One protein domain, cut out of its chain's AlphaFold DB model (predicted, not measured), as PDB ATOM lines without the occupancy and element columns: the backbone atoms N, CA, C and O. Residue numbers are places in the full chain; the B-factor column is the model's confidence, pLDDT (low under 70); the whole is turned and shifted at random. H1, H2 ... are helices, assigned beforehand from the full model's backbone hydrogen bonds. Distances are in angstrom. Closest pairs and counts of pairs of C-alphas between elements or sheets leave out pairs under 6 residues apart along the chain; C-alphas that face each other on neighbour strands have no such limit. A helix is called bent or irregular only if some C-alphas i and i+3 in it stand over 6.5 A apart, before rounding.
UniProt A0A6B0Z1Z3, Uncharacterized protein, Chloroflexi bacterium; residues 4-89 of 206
ATOM      1  N   LEU A   4     -36.507  28.844  -0.115       73.94
ATOM      2  CA  LEU A   4     -37.312  29.263   1.026       73.94
ATOM      3  C   LEU A   4     -37.069  30.762   1.242       73.94
ATOM      4  O   LEU A   4     -35.923  31.187   1.381       73.94
ATOM      5  N   PHE A   5     -38.129  31.576   1.226       76.06
ATOM      6  CA  PHE A   5     -38.039  33.043   1.353       76.06
ATOM      7  C   PHE A   5     -37.140  33.727   0.298       76.06
ATOM      8  O   PHE A   5     -36.492  34.731   0.582       76.06
ATOM      9  N   GLY A   6     -37.067  33.175  -0.919       79.00
ATOM     10  CA  GLY A   6     -36.230  33.713  -2.004       79.00
ATOM     11  C   GLY A   6     -34.732  33.402  -1.882       79.00
ATOM     12  O   GLY A   6     -33.955  33.799  -2.747       79.00
ATOM     13  N   LEU A   7     -34.318  32.657  -0.851       82.56
ATOM     14  CA  LEU A   7     -32.956  32.156  -0.666       82.56
ATOM     15  C   LEU A   7     -32.924  30.637  -0.857       82.56
ATOM     16  O   LEU A   7     -33.894  29.938  -0.568       82.56
ATOM     17  N   GLN A   8     -31.807  30.097  -1.347       88.50
ATOM     18  CA  GLN A   8     -31.680  28.646  -1.501       88.50
ATOM     19  C   GLN A   8     -31.661  27.971  -0.125       88.50
ATOM     20  O   GLN A   8     -30.909  28.383   0.764       88.50
ATOM     21  N   MET A   9     -32.450  26.904   0.031       87.38
ATOM     22  CA  MET A   9     -32.620  26.179   1.297       87.38
ATOM     23  C   MET A   9     -31.282  25.747   1.919       87.38
ATOM     24  O   MET A   9     -31.090  25.843   3.131       87.38
ATOM     25  N   GLN A  10     -30.313  25.371   1.077       89.00
ATOM     26  CA  GLN A  10     -28.963  24.988   1.497       89.00
ATOM     27  C   GLN A  10     -28.212  26.090   2.259       89.00
ATOM     28  O   GLN A  10     -27.487  25.787   3.204       89.00
ATOM     29  N   TYR A  11     -28.402  27.364   1.903       91.62
ATOM     30  CA  TYR A  11     -27.720  28.472   2.576       91.62
ATOM     31  C   TYR A  11     -28.311  28.741   3.959       91.62
ATOM     32  O   TYR A  11     -27.565  28.986   4.906       91.62
ATOM     33  N   ILE A  12     -29.637  28.641   4.095       91.25
ATOM     34  CA  ILE A  12     -30.320  28.786   5.387       91.25
ATOM     35  C   ILE A  12     -29.905  27.646   6.323       91.25
ATOM     36  O   ILE A  12     -29.512  27.900   7.463       91.25
ATOM     37  N   ALA A  13     -29.922  26.404   5.827       91.50
ATOM     38  CA  ALA A  13     -29.490  25.236   6.586       91.50
ATOM     39  C   ALA A  13     -28.028  25.372   7.038       91.50
ATOM     40  O   ALA A  13     -27.740  25.253   8.228       91.50
ATOM     41  N   ALA A  14     -27.118  25.718   6.120       93.69
ATOM     42  CA  ALA A  14     -25.710  25.927   6.441       93.69
ATOM     43  C   ALA A  14     -25.504  27.030   7.493       93.69
ATOM     44  O   ALA A  14     -24.725  26.843   8.427       93.69
ATOM     45  N   GLY A  15     -26.225  28.153   7.387       95.44
ATOM     46  CA  GLY A  15     -26.153  29.249   8.356       95.44
ATOM     47  C   GLY A  15     -26.620  28.846   9.759       95.44
ATOM     48  O   GLY A  15     -25.936  29.128  10.748       95.44
ATOM     49  N   LEU A  16     -27.751  28.137   9.859       94.06
ATOM     50  CA  LEU A  16     -28.270  27.628  11.133       94.06
ATOM     51  C   LEU A  16     -27.327  26.593  11.754       94.06
ATOM     52  O   LEU A  16     -27.018  26.685  12.943       94.06
ATOM     53  N   THR A  17     -26.814  25.649  10.960       96.50
ATOM     54  CA  THR A  17     -25.848  24.647  11.429       96.50
ATOM     55  C   THR A  17     -24.546  25.295  11.891       96.50
ATOM     56  O   THR A  17     -24.056  24.964  12.969       96.50
ATOM     57  N   ALA A  18     -24.002  26.252  11.135       97.44
ATOM     58  CA  ALA A  18     -22.796  26.976  11.527       97.44
ATOM     59  C   ALA A  18     -23.001  27.726  12.851       97.44
ATOM     60  O   ALA A  18     -22.177  27.615  13.757       97.44
ATOM     61  N   THR A  19     -24.130  28.423  13.004       97.81
ATOM     62  CA  THR A  19     -24.467  29.146  14.239       97.81
ATOM     63  C   THR A  19     -24.607  28.195  15.430       97.81
ATOM     64  O   THR A  19     -24.054  28.458  16.499       97.81
ATOM     65  N   LEU A  20     -25.282  27.055  15.246       97.19
ATOM     66  CA  LEU A  20     -25.407  26.015  16.268       97.19
ATOM     67  C   LEU A  20     -24.036  25.465  16.686       97.19
ATOM     68  O   LEU A  20     -23.759  25.348  17.879       97.19
ATOM     69  N   LEU A  21     -23.161  25.161  15.723       98.00
ATOM     70  CA  LEU A  21     -21.810  24.672  15.995       98.00
ATOM     71  C   LEU A  21     -20.964  25.709  16.736       98.00
ATOM     72  O   LEU A  21     -20.252  25.346  17.671       98.00
ATOM     73  N   ILE A  22     -21.072  26.990  16.377       98.19
ATOM     74  CA  ILE A  22     -20.394  28.083  17.086       98.19
ATOM     75  C   ILE A  22     -20.881  28.156  18.536       98.19
ATOM     76  O   ILE A  22     -20.058  28.212  19.448       98.19
ATOM     77  N   LEU A  23     -22.193  28.100  18.778       97.75
ATOM     78  CA  LEU A  23     -22.753  28.106  20.134       97.75
ATOM     79  C   LEU A  23     -22.251  26.915  20.959       97.75
ATOM     80  O   LEU A  23     -21.790  27.097  22.087       97.75
ATOM     81  N   ILE A  24     -22.282  25.708  20.388       97.12
ATOM     82  CA  ILE A  24     -21.760  24.500  21.037       97.12
ATOM     83  C   ILE A  24     -20.266  24.655  21.339       97.12
ATOM     84  O   ILE A  24     -19.833  24.329  22.444       97.12
ATOM     85  N   LEU A  25     -19.482  25.187  20.400       97.31
ATOM     86  CA  LEU A  25     -18.046  25.408  20.564       97.31
ATOM     87  C   LEU A  25     -17.753  26.408  21.687       97.31
ATOM     88  O   LEU A  25     -16.906  26.140  22.538       97.31
ATOM     89  N   VAL A  26     -18.473  27.530  21.738       96.12
ATOM     90  CA  VAL A  26     -18.347  28.534  22.806       96.12
ATOM     91  C   VAL A  26     -18.650  27.904  24.166       96.12
ATOM     92  O   VAL A  26     -17.857  28.043  25.101       96.12
ATOM     93  N   ILE A  27     -19.747  27.149  24.269       93.69
ATOM     94  CA  ILE A  27     -20.115  26.435  25.498       93.69
ATOM     95  C   ILE A  27     -19.028  25.421  25.875       93.69
ATOM     96  O   ILE A  27     -18.624  25.364  27.037       93.69
ATOM     97  N   ALA A  28     -18.505  24.658  24.913       92.50
ATOM     98  CA  ALA A  28     -17.455  23.671  25.141       92.50
ATOM     99  C   ALA A  28     -16.149  24.314  25.636       92.50
ATOM    100  O   ALA A  28     -15.551  23.820  26.593       92.50
ATOM    101  N   ILE A  29     -15.730  25.440  25.049       94.25
ATOM    102  CA  ILE A  29     -14.545  26.195  25.483       94.25
ATOM    103  C   ILE A  29     -14.715  26.673  26.930       94.25
ATOM    104  O   ILE A  29     -13.817  26.470  27.755       94.25
ATOM    105  N   ILE A  30     -15.868  27.261  27.268       92.25
ATOM    106  CA  ILE A  30     -16.179  27.708  28.636       92.25
ATOM    107  C   ILE A  30     -16.154  26.521  29.604       92.25
ATOM    108  O   ILE A  30     -15.568  26.608  30.685       92.25
ATOM    109  N   ALA A  31     -16.747  25.399  29.204       89.62
ATOM    110  CA  ALA A  31     -16.817  24.189  30.004       89.62
ATOM    111  C   ALA A  31     -15.408  23.624  30.292       89.62
ATOM    112  O   ALA A  31     -15.077  23.326  31.442       89.62
ATOM    113  N   ILE A  32     -14.545  23.524  29.276       90.12
ATOM    114  CA  ILE A  32     -13.167  23.029  29.427       90.12
ATOM    115  C   ILE A  32     -12.344  23.965  30.315       90.12
ATOM    116  O   ILE A  32     -11.615  23.490  31.190       90.12
ATOM    117  N   ARG A  33     -12.480  25.283  30.119       90.12
ATOM    118  CA  ARG A  33     -11.744  26.298  30.882       90.12
ATOM    119  C   ARG A  33     -12.211  26.383  32.334       90.12
ATOM    120  O   ARG A  33     -11.398  26.665  33.208       90.12
ATOM    121  N   ASN A  34     -13.483  26.090  32.609       86.62
ATOM    122  CA  ASN A  34     -14.050  26.142  33.951       86.62
ATOM    123  C   ASN A  34     -14.652  24.797  34.394       86.62
ATOM    124  O   ASN A  34     -15.862  24.631  34.567       86.62
ATOM    125  N   ARG A  35     -13.766  23.824  34.653       80.25
ATOM    126  CA  ARG A  35     -14.121  22.472  35.131       80.25
ATOM    127  C   ARG A  35     -14.947  22.472  36.424       80.25
ATOM    128  O   ARG A  35     -15.691  21.520  36.664       80.25
ATOM    129  N   PHE A  36     -14.825  23.512  37.254       83.56
ATOM    130  CA  PHE A  36     -15.621  23.660  38.475       83.56
ATOM    131  C   PHE A  36     -17.113  23.812  38.170       83.56
ATOM    132  O   PHE A  36     -17.918  23.134  38.806       83.56
ATOM    133  N   LEU A  37     -17.478  24.615  37.162       82.94
ATOM    134  CA  LEU A  37     -18.871  24.765  36.732       82.94
ATOM    135  C   LEU A  37     -19.448  23.435  36.235       82.94
ATOM    136  O   LEU A  37     -20.533  23.056  36.664       82.94
ATOM    137  N   ILE A  38     -18.702  22.678  35.420       82.62
ATOM    138  CA  ILE A  38     -19.142  21.347  34.961       82.62
ATOM    139  C   ILE A  38     -19.404  20.424  36.153       82.62
ATOM    140  O   ILE A  38     -20.462  19.801  36.233       82.62
ATOM    141  N   LYS A  39     -18.449  20.324  37.089       83.69
ATOM    142  CA  LYS A  39     -18.586  19.458  38.268       83.69
ATOM    143  C   LYS A  39     -19.784  19.852  39.128       83.69
ATOM    144  O   LYS A  39     -20.447  18.967  39.661       83.69
ATOM    145  N   LEU A  40     -20.068  21.146  39.264       84.62
ATOM    146  CA  LEU A  40     -21.223  21.628  40.017       84.62
ATOM    147  C   LEU A  40     -22.539  21.273  39.304       84.62
ATOM    148  O   LEU A  40     -23.433  20.703  39.928       84.62
ATOM    149  N   SER A  41     -22.626  21.530  37.998       83.06
ATOM    150  CA  SER A  41     -23.819  21.266  37.185       83.06
ATOM    151  C   SER A  41     -24.136  19.772  37.080       83.06
ATOM    152  O   SER A  41     -25.267  19.364  37.340       83.06
ATOM    153  N   LEU A  42     -23.143  18.926  36.776       85.38
ATOM    154  CA  LEU A  42     -23.353  17.480  36.634       85.38
ATOM    155  C   LEU A  42     -23.661  16.796  37.962       85.38
ATOM    156  O   LEU A  42     -24.400  15.818  37.976       85.38
ATOM    157  N   ARG A  43     -23.129  17.288  39.086       84.75
ATOM    158  CA  ARG A  43     -23.389  16.678  40.398       84.75
ATOM    159  C   ARG A  43     -24.822  16.917  40.884       84.75
ATOM    160  O   ARG A  43     -25.310  16.158  41.723       84.75
ATOM    161  N   ASN A  44     -25.518  17.914  40.335       80.44
ATOM    162  CA  ASN A  44     -26.910  18.211  40.678       80.44
ATOM    163  C   ASN A  44     -27.909  17.256  40.001       80.44
ATOM    164  O   ASN A  44     -28.925  16.917  40.613       80.44
ATOM    165  N   ILE A  45     -27.591  16.766  38.798       86.12
ATOM    166  CA  ILE A  45     -28.446  15.874  37.995       86.12
ATOM    167  C   ILE A  45     -28.775  14.548  38.725       86.12
ATOM    168  O   ILE A  45     -29.954  14.270  38.960       86.12
ATOM    169  N   PRO A  46     -27.796  13.731  39.175       83.31
ATOM    170  CA  PRO A  46     -28.084  12.442  39.808       83.31
ATOM    171  C   PRO A  46     -28.680  12.576  41.215       83.31
ATOM    172  O   PRO A  46     -29.273  11.618  41.715       83.31
ATOM    173  N   ARG A  47     -28.534  13.745  41.860       86.44
ATOM    174  CA  ARG A  47     -29.089  14.032  43.192       86.44
ATOM    175  C   ARG A  47     -30.578  14.398  43.138       86.44
ATOM    176  O   ARG A  47     -31.277  14.194  44.124       86.44
ATOM    177  N   ARG A  48     -31.075  14.904  42.002       88.00
ATOM    178  CA  ARG A  48     -32.484  15.279  41.771       88.00
ATOM    179  C   ARG A  48     -33.047  14.556  40.544       88.00
ATOM    180  O   ARG A  48     -33.411  15.183  39.549       88.00
ATOM    181  N   ARG A  49     -33.093  13.222  40.615       87.62
ATOM    182  CA  ARG A  49     -33.400  12.339  39.473       87.62
ATOM    183  C   ARG A  49     -34.749  12.648  38.826       87.62
ATOM    184  O   ARG A  49     -34.787  12.902  37.631       87.62
ATOM    185  N   THR A  50     -35.825  12.712  39.608       92.50
ATOM    186  CA  THR A  50     -37.182  12.948  39.082       92.50
ATOM    187  C   THR A  50     -37.296  14.287  38.356       92.50
ATOM    188  O   THR A  50     -37.785  14.336  37.234       92.50
ATOM    189  N   GLN A  51     -36.791  15.368  38.961       92.19
ATOM    190  CA  GLN A  51     -36.831  16.704  38.354       92.19
ATOM    191  C   GLN A  51     -35.986  16.774  37.077       92.19
ATOM    192  O   GLN A  51     -36.432  17.328  36.079       92.19
ATOM    193  N   SER A  52     -34.790  16.180  37.086       92.44
ATOM    194  CA  SER A  52     -33.911  16.177  35.911       92.44
ATOM    195  C   SER A  52     -34.517  15.386  34.752       92.44
ATOM    196  O   SER A  52     -34.482  15.850  33.617       92.44
ATOM    197  N   ILE A  53     -35.122  14.227  35.037       93.94
ATOM    198  CA  ILE A  53     -35.824  13.420  34.032       93.94
ATOM    199  C   ILE A  53     -36.999  14.206  33.450       93.94
ATOM    200  O   ILE A  53     -37.129  14.268  32.234       93.94
ATOM    201  N   LEU A  54     -37.813  14.852  34.289       95.19
ATOM    202  CA  LEU A  54     -38.963  15.627  33.825       95.19
ATOM    203  C   LEU A  54     -38.545  16.777  32.891       95.19
ATOM    204  O   LEU A  54     -39.182  16.988  31.863       95.19
ATOM    205  N   ILE A  55     -37.452  17.477  33.214       94.56
ATOM    206  CA  ILE A  55     -36.897  18.543  32.367       94.56
ATOM    207  C   ILE A  55     -36.410  17.978  31.031       94.56
ATOM    208  O   ILE A  55     -36.763  18.514  29.984       94.56
ATOM    209  N   ILE A  56     -35.621  16.898  31.050       94.75
ATOM    210  CA  ILE A  56     -35.095  16.278  29.826       94.75
ATOM    211  C   ILE A  56     -36.246  15.805  28.941       94.75
ATOM    212  O   ILE A  56     -36.257  16.112  27.757       94.75
ATOM    213  N   VAL A  57     -37.241  15.125  29.515       97.00
ATOM    214  CA  VAL A  57     -38.416  14.654  28.775       97.00
ATOM    215  C   VAL A  57     -39.197  15.826  28.189       97.00
ATOM    216  O   VAL A  57     -39.547  15.765  27.020       97.00
ATOM    217  N   GLY A  58     -39.427  16.905  28.942       96.75
ATOM    218  CA  GLY A  58     -40.125  18.087  28.427       96.75
ATOM    219  C   GLY A  58     -39.382  18.766  27.271       96.75
ATOM    220  O   GLY A  58     -39.985  19.076  26.244       96.75
ATOM    221  N   LEU A  59     -38.064  18.944  27.407       96.44
ATOM    222  CA  LEU A  59     -37.214  19.525  26.361       96.44
ATOM    223  C   LEU A  59     -37.154  18.633  25.116       96.44
ATOM    224  O   LEU A  59     -37.326  19.121  24.000       96.44
ATOM    225  N   MET A  60     -36.959  17.326  25.306       97.19
ATOM    226  CA  MET A  60     -36.948  16.358  24.211       97.19
ATOM    227  C   MET A  60     -38.300  16.324  23.511       97.19
ATOM    228  O   MET A  60     -38.342  16.445  22.293       97.19
ATOM    229  N   LEU A  61     -39.400  16.249  24.263       98.00
ATOM    230  CA  LEU A  61     -40.751  16.229  23.713       98.00
ATOM    231  C   LEU A  61     -41.020  17.470  22.859       98.00
ATOM    232  O   LEU A  61     -41.509  17.330  21.744       98.00
ATOM    233  N   SER A  62     -40.638  18.662  23.330       97.94
ATOM    234  CA  SER A  62     -40.764  19.892  22.542       97.94
ATOM    235  C   SER A  62     -39.986  19.807  21.225       97.94
ATOM    236  O   SER A  62     -40.562  20.056  20.166       97.94
ATOM    237  N   SER A  63     -38.716  19.384  21.262       96.12
ATOM    238  CA  SER A  63     -37.904  19.240  20.044       96.12
ATOM    239  C   SER A  63     -38.451  18.181  19.081       96.12
ATOM    240  O   SER A  63     -38.500  18.413  17.874       96.12
ATOM    241  N   THR A  64     -38.935  17.053  19.605       97.50
ATOM    242  CA  THR A  64     -39.518  15.963  18.820       97.50
ATOM    243  C   THR A  64     -40.832  16.383  18.176       97.50
ATOM    244  O   THR A  64     -41.052  16.051  17.018       97.50
ATOM    245  N   ILE A  65     -41.688  17.135  18.875       97.75
ATOM    246  CA  ILE A  65     -42.942  17.653  18.305       97.75
ATOM    247  C   ILE A  65     -42.646  18.572  17.118       97.75
ATOM    248  O   ILE A  65     -43.254  18.417  16.062       97.75
ATOM    249  N   VAL A  66     -41.692  19.497  17.267       96.50
ATOM    250  CA  VAL A  66     -41.307  20.407  16.177       96.50
ATOM    251  C   VAL A  66     -40.736  19.622  14.991       96.50
ATOM    252  O   VAL A  66     -41.172  19.828  13.862       96.50
ATOM    253  N   ALA A  67     -39.824  18.675  15.237       95.81
ATOM    254  CA  ALA A  67     -39.245  17.839  14.185       95.81
ATOM    255  C   ALA A  67     -40.299  16.974  13.470       95.81
ATOM    256  O   ALA A  67     -40.299  16.891  12.244       95.81
ATOM    257  N   ALA A  68     -41.228  16.375  14.222       96.88
ATOM    258  CA  ALA A  68     -42.325  15.590  13.668       96.88
ATOM    259  C   ALA A  68     -43.261  16.456  12.816       96.88
ATOM    260  O   ALA A  68     -43.650  16.036  11.732       96.88
ATOM    261  N   SER A  69     -43.582  17.675  13.260       96.56
ATOM    262  CA  SER A  69     -44.409  18.607  12.487       96.56
ATOM    263  C   SER A  69     -43.766  18.978  11.150       96.56
ATOM    264  O   SER A  69     -44.484  19.058  10.155       96.56
ATOM    265  N   LEU A  70     -42.445  19.195  11.111       92.56
ATOM    266  CA  LEU A  70     -41.725  19.455   9.859       92.56
ATOM    267  C   LEU A  70     -41.763  18.230   8.937       92.56
ATOM    268  O   LEU A  70     -42.197  18.343   7.797       92.56
ATOM    269  N   ALA A  71     -41.410  17.047   9.451       94.19
ATOM    270  CA  ALA A  71     -41.390  15.817   8.657       94.19
ATOM    271  C   ALA A  71     -42.773  15.444   8.090       94.19
ATOM    272  O   ALA A  71     -42.891  14.990   6.948       94.19
ATOM    273  N   ILE A  72     -43.835  15.647   8.877       96.31
ATOM    274  CA  ILE A  72     -45.217  15.452   8.423       96.31
ATOM    275  C   ILE A  72     -45.572  16.486   7.352       96.31
ATOM    276  O   ILE A  72     -46.180  16.115   6.354       96.31
ATOM    277  N   GLY A  73     -45.182  17.752   7.524       92.00
ATOM    278  CA  GLY A  73     -45.390  18.799   6.520       92.00
ATOM    279  C   GLY A  73     -44.760  18.449   5.171       92.00
ATOM    280  O   GLY A  73     -45.434  18.531   4.140       92.00
ATOM    281  N   ASP A  74     -43.516  17.971   5.184       91.31
ATOM    282  CA  ASP A  74     -42.800  17.538   3.978       91.31
ATOM    283  C   ASP A  74     -43.499  16.341   3.320       91.31
ATOM    284  O   ASP A  74     -43.717  16.316   2.107       91.31
ATOM    285  N   THR A  75     -43.932  15.372   4.131       95.19
ATOM    286  CA  THR A  75     -44.627  14.174   3.639       95.19
ATOM    287  C   THR A  75     -45.991  14.516   3.045       95.19
ATOM    288  O   THR A  75     -46.312  14.048   1.960       95.19
ATOM    289  N   ILE A  76     -46.796  15.349   3.712       95.81
ATOM    290  CA  ILE A  76     -48.106  15.783   3.200       95.81
ATOM    291  C   ILE A  76     -47.931  16.537   1.883       95.81
ATOM    292  O   ILE A  76     -48.662  16.272   0.932       95.81
ATOM    293  N   THR A  77     -46.950  17.436   1.806       91.94
ATOM    294  CA  THR A  77     -46.663  18.192   0.582       91.94
ATOM    295  C   THR A  77     -46.275  17.257  -0.561       91.94
ATOM    296  O   THR A  77     -46.808  17.381  -1.663       91.94
ATOM    297  N   GLY A  78     -45.408  16.277  -0.293       91.69
ATOM    298  CA  GLY A  78     -45.045  15.239  -1.257       91.69
ATOM    299  C   GLY A  78     -46.243  14.395  -1.697       91.69
ATOM    300  O   GLY A  78     -46.430  14.181  -2.890       91.69
ATOM    301  N   SER A  79     -47.095  13.978  -0.758       92.38
ATOM    302  CA  SER A  79     -48.299  13.193  -1.047       92.38
ATOM    303  C   SER A  79     -49.315  13.964  -1.884       92.38
ATOM    304  O   SER A  79     -49.839  13.413  -2.845       92.38
ATOM    305  N   ILE A  80     -49.576  15.238  -1.569       93.19
ATOM    306  CA  ILE A  80     -50.466  16.090  -2.373       93.19
ATOM    307  C   ILE A  80     -49.877  16.273  -3.766       93.19
ATOM    308  O   ILE A  80     -50.589  16.114  -4.752       93.19
ATOM    309  N   ARG A  81     -48.577  16.570  -3.858       90.88
ATOM    310  CA  ARG A  81     -47.903  16.725  -5.145       90.88
ATOM    311  C   ARG A  81     -48.026  15.459  -5.986       90.88
ATOM    312  O   ARG A  81     -48.408  15.562  -7.141       90.88
ATOM    313  N   ASN A  82     -47.755  14.291  -5.416       91.06
ATOM    314  CA  ASN A  82     -47.876  13.023  -6.130       91.06
ATOM    315  C   ASN A  82     -49.324  12.736  -6.530       91.06
ATOM    316  O   ASN A  82     -49.555  12.394  -7.677       91.06
ATOM    317  N   ALA A  83     -50.296  12.954  -5.642       90.12
ATOM    318  CA  ALA A  83     -51.709  12.761  -5.966       90.12
ATOM    319  C   ALA A  83     -52.181  13.685  -7.103       90.12
ATOM    320  O   ALA A  83     -52.962  13.271  -7.954       90.12
ATOM    321  N   VAL A  84     -51.697  14.931  -7.136       88.81
ATOM    322  CA  VAL A  84     -51.983  15.866  -8.231       88.81
ATOM    323  C   VAL A  84     -51.292  15.422  -9.517       88.81
ATOM    324  O   VAL A  84     -51.952  15.388 -10.546       88.81
ATOM    325  N   LEU A  85     -50.008  15.051  -9.466       85.88
ATOM    326  CA  LEU A  85     -49.253  14.585 -10.634       85.88
ATOM    327  C   LEU A  85     -49.846  13.295 -11.225       85.88
ATOM    328  O   LEU A  85     -50.031  13.207 -12.430       85.88
ATOM    329  N   GLU A  86     -50.225  12.329 -10.390       84.06
ATOM    330  CA  GLU A  86     -50.952  11.126 -10.820       84.06
ATOM    331  C   GLU A  86     -52.348  11.470 -11.366       84.06
ATOM    332  O   GLU A  86     -52.836  10.821 -12.289       84.06
ATOM    333  N   GLY A  87     -52.997  12.502 -10.821       78.38
ATOM    334  CA  GLY A  87     -54.312  12.964 -11.261       78.38
ATOM    335  C   GLY A  87     -54.311  13.693 -12.609       78.38
ATOM    336  O   GLY A  87     -55.268  13.562 -13.369       78.38
ATOM    337  N   ILE A  88     -53.276  14.465 -12.928       80.56
ATOM    338  CA  ILE A  88     -53.158  15.136 -14.235       80.56
ATOM    339  C   ILE A  88     -52.471  14.244 -15.280       80.56
ATOM    340  O   ILE A  88     -52.685  14.425 -16.478       80.56
ATOM    341  N   GLY A  89     -51.698  13.249 -14.832       82.50
ATOM    342  CA  GLY A  89     -50.908  12.386 -15.700       82.50
ATOM    343  C   GLY A  89     -49.845  13.186 -16.445       82.50
ATOM    344  O   GLY A  89     -49.273  14.129 -15.904       82.50
TER     345      GLY A  89
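This is residues 4 to 89 of the 206 residues of an uncharacterized protein of Chloroflexi bacterium (UniProt A0A6B0Z1Z3). The model is an open, lopsided U of three helices: H1 is one arm, the short H2 is the crossbar, and the much longer H3 is the other arm, running back past the beginning of H1. H2 makes a corner with each arm near its ends, and the space between H1 and H3 is empty, with the two arms apart. The printed part has 86 residues with three named helices, H1, H2 and H3 in that order along the chain, and no named strand; the class is all helix. The whole is extended, with a radius of gyration of the C-alphas of 20.7 A, and spans 65 by 32 by 15 A, the long arm H3 making most of the length.

Residues 4 to 8 come before H1, residues 9 to 33. A tight link, Asn 34, joins H1 to H2, residues 35 to 47. H1 and H2 are close but not clearly touching, and their closest C-alphas, those of Ala 31 and Ile 38, are 6.2 A apart. Their lines are about perpendicular, at 82 degrees. A second tight link, Arg 48, joins H2 to H3, residues 49 to 88. H2 and H3 are close but not clearly touching, and their closest C-alphas, those of Ile 45 and Ser 52, are 5.9 A apart. Their lines are about perpendicular, at 89 degrees. H1 and H3 are apart. Every O i to N i+4 pair is within hydrogen-bond range in H1 and H3; in H2 5 of 9 are, beside 7 of 10 O i to N i+3 pairs.

H1 begins with C-alpha 9 at (-32.620, 26.179, 1.297) and measures 36.2 A from first to last C-alpha. H2, from Arg 35 to Arg 47, measures 19.0 A and begins with C-alpha 35 at (-14.121, 22.472, 35.131). It is neither bent nor irregular, but only just: C-alphas 43 and 46 are 6.4 A apart. H3, the longest helix with 40 residues, measures 57.3 A and ends with C-alpha 88 at (-53.158, 15.136, -14.235).

The two C-alphas farthest apart are those of Phe 36 and Gly 89, 65.6 A. The first and last printed C-alphas, those of Leu 4 and Gly 89, are 27.4 A apart. Among the stretches that stand free are residues 13 to 29, which belong to H1, and residues 54 to 89, of which 54 to 88 belong to H3. The printed part has no cut, and both links between helices are tight. The mean pLDDT of the printed part is 90.9, with a mean of 84 in H2, and no printed residue is under 70.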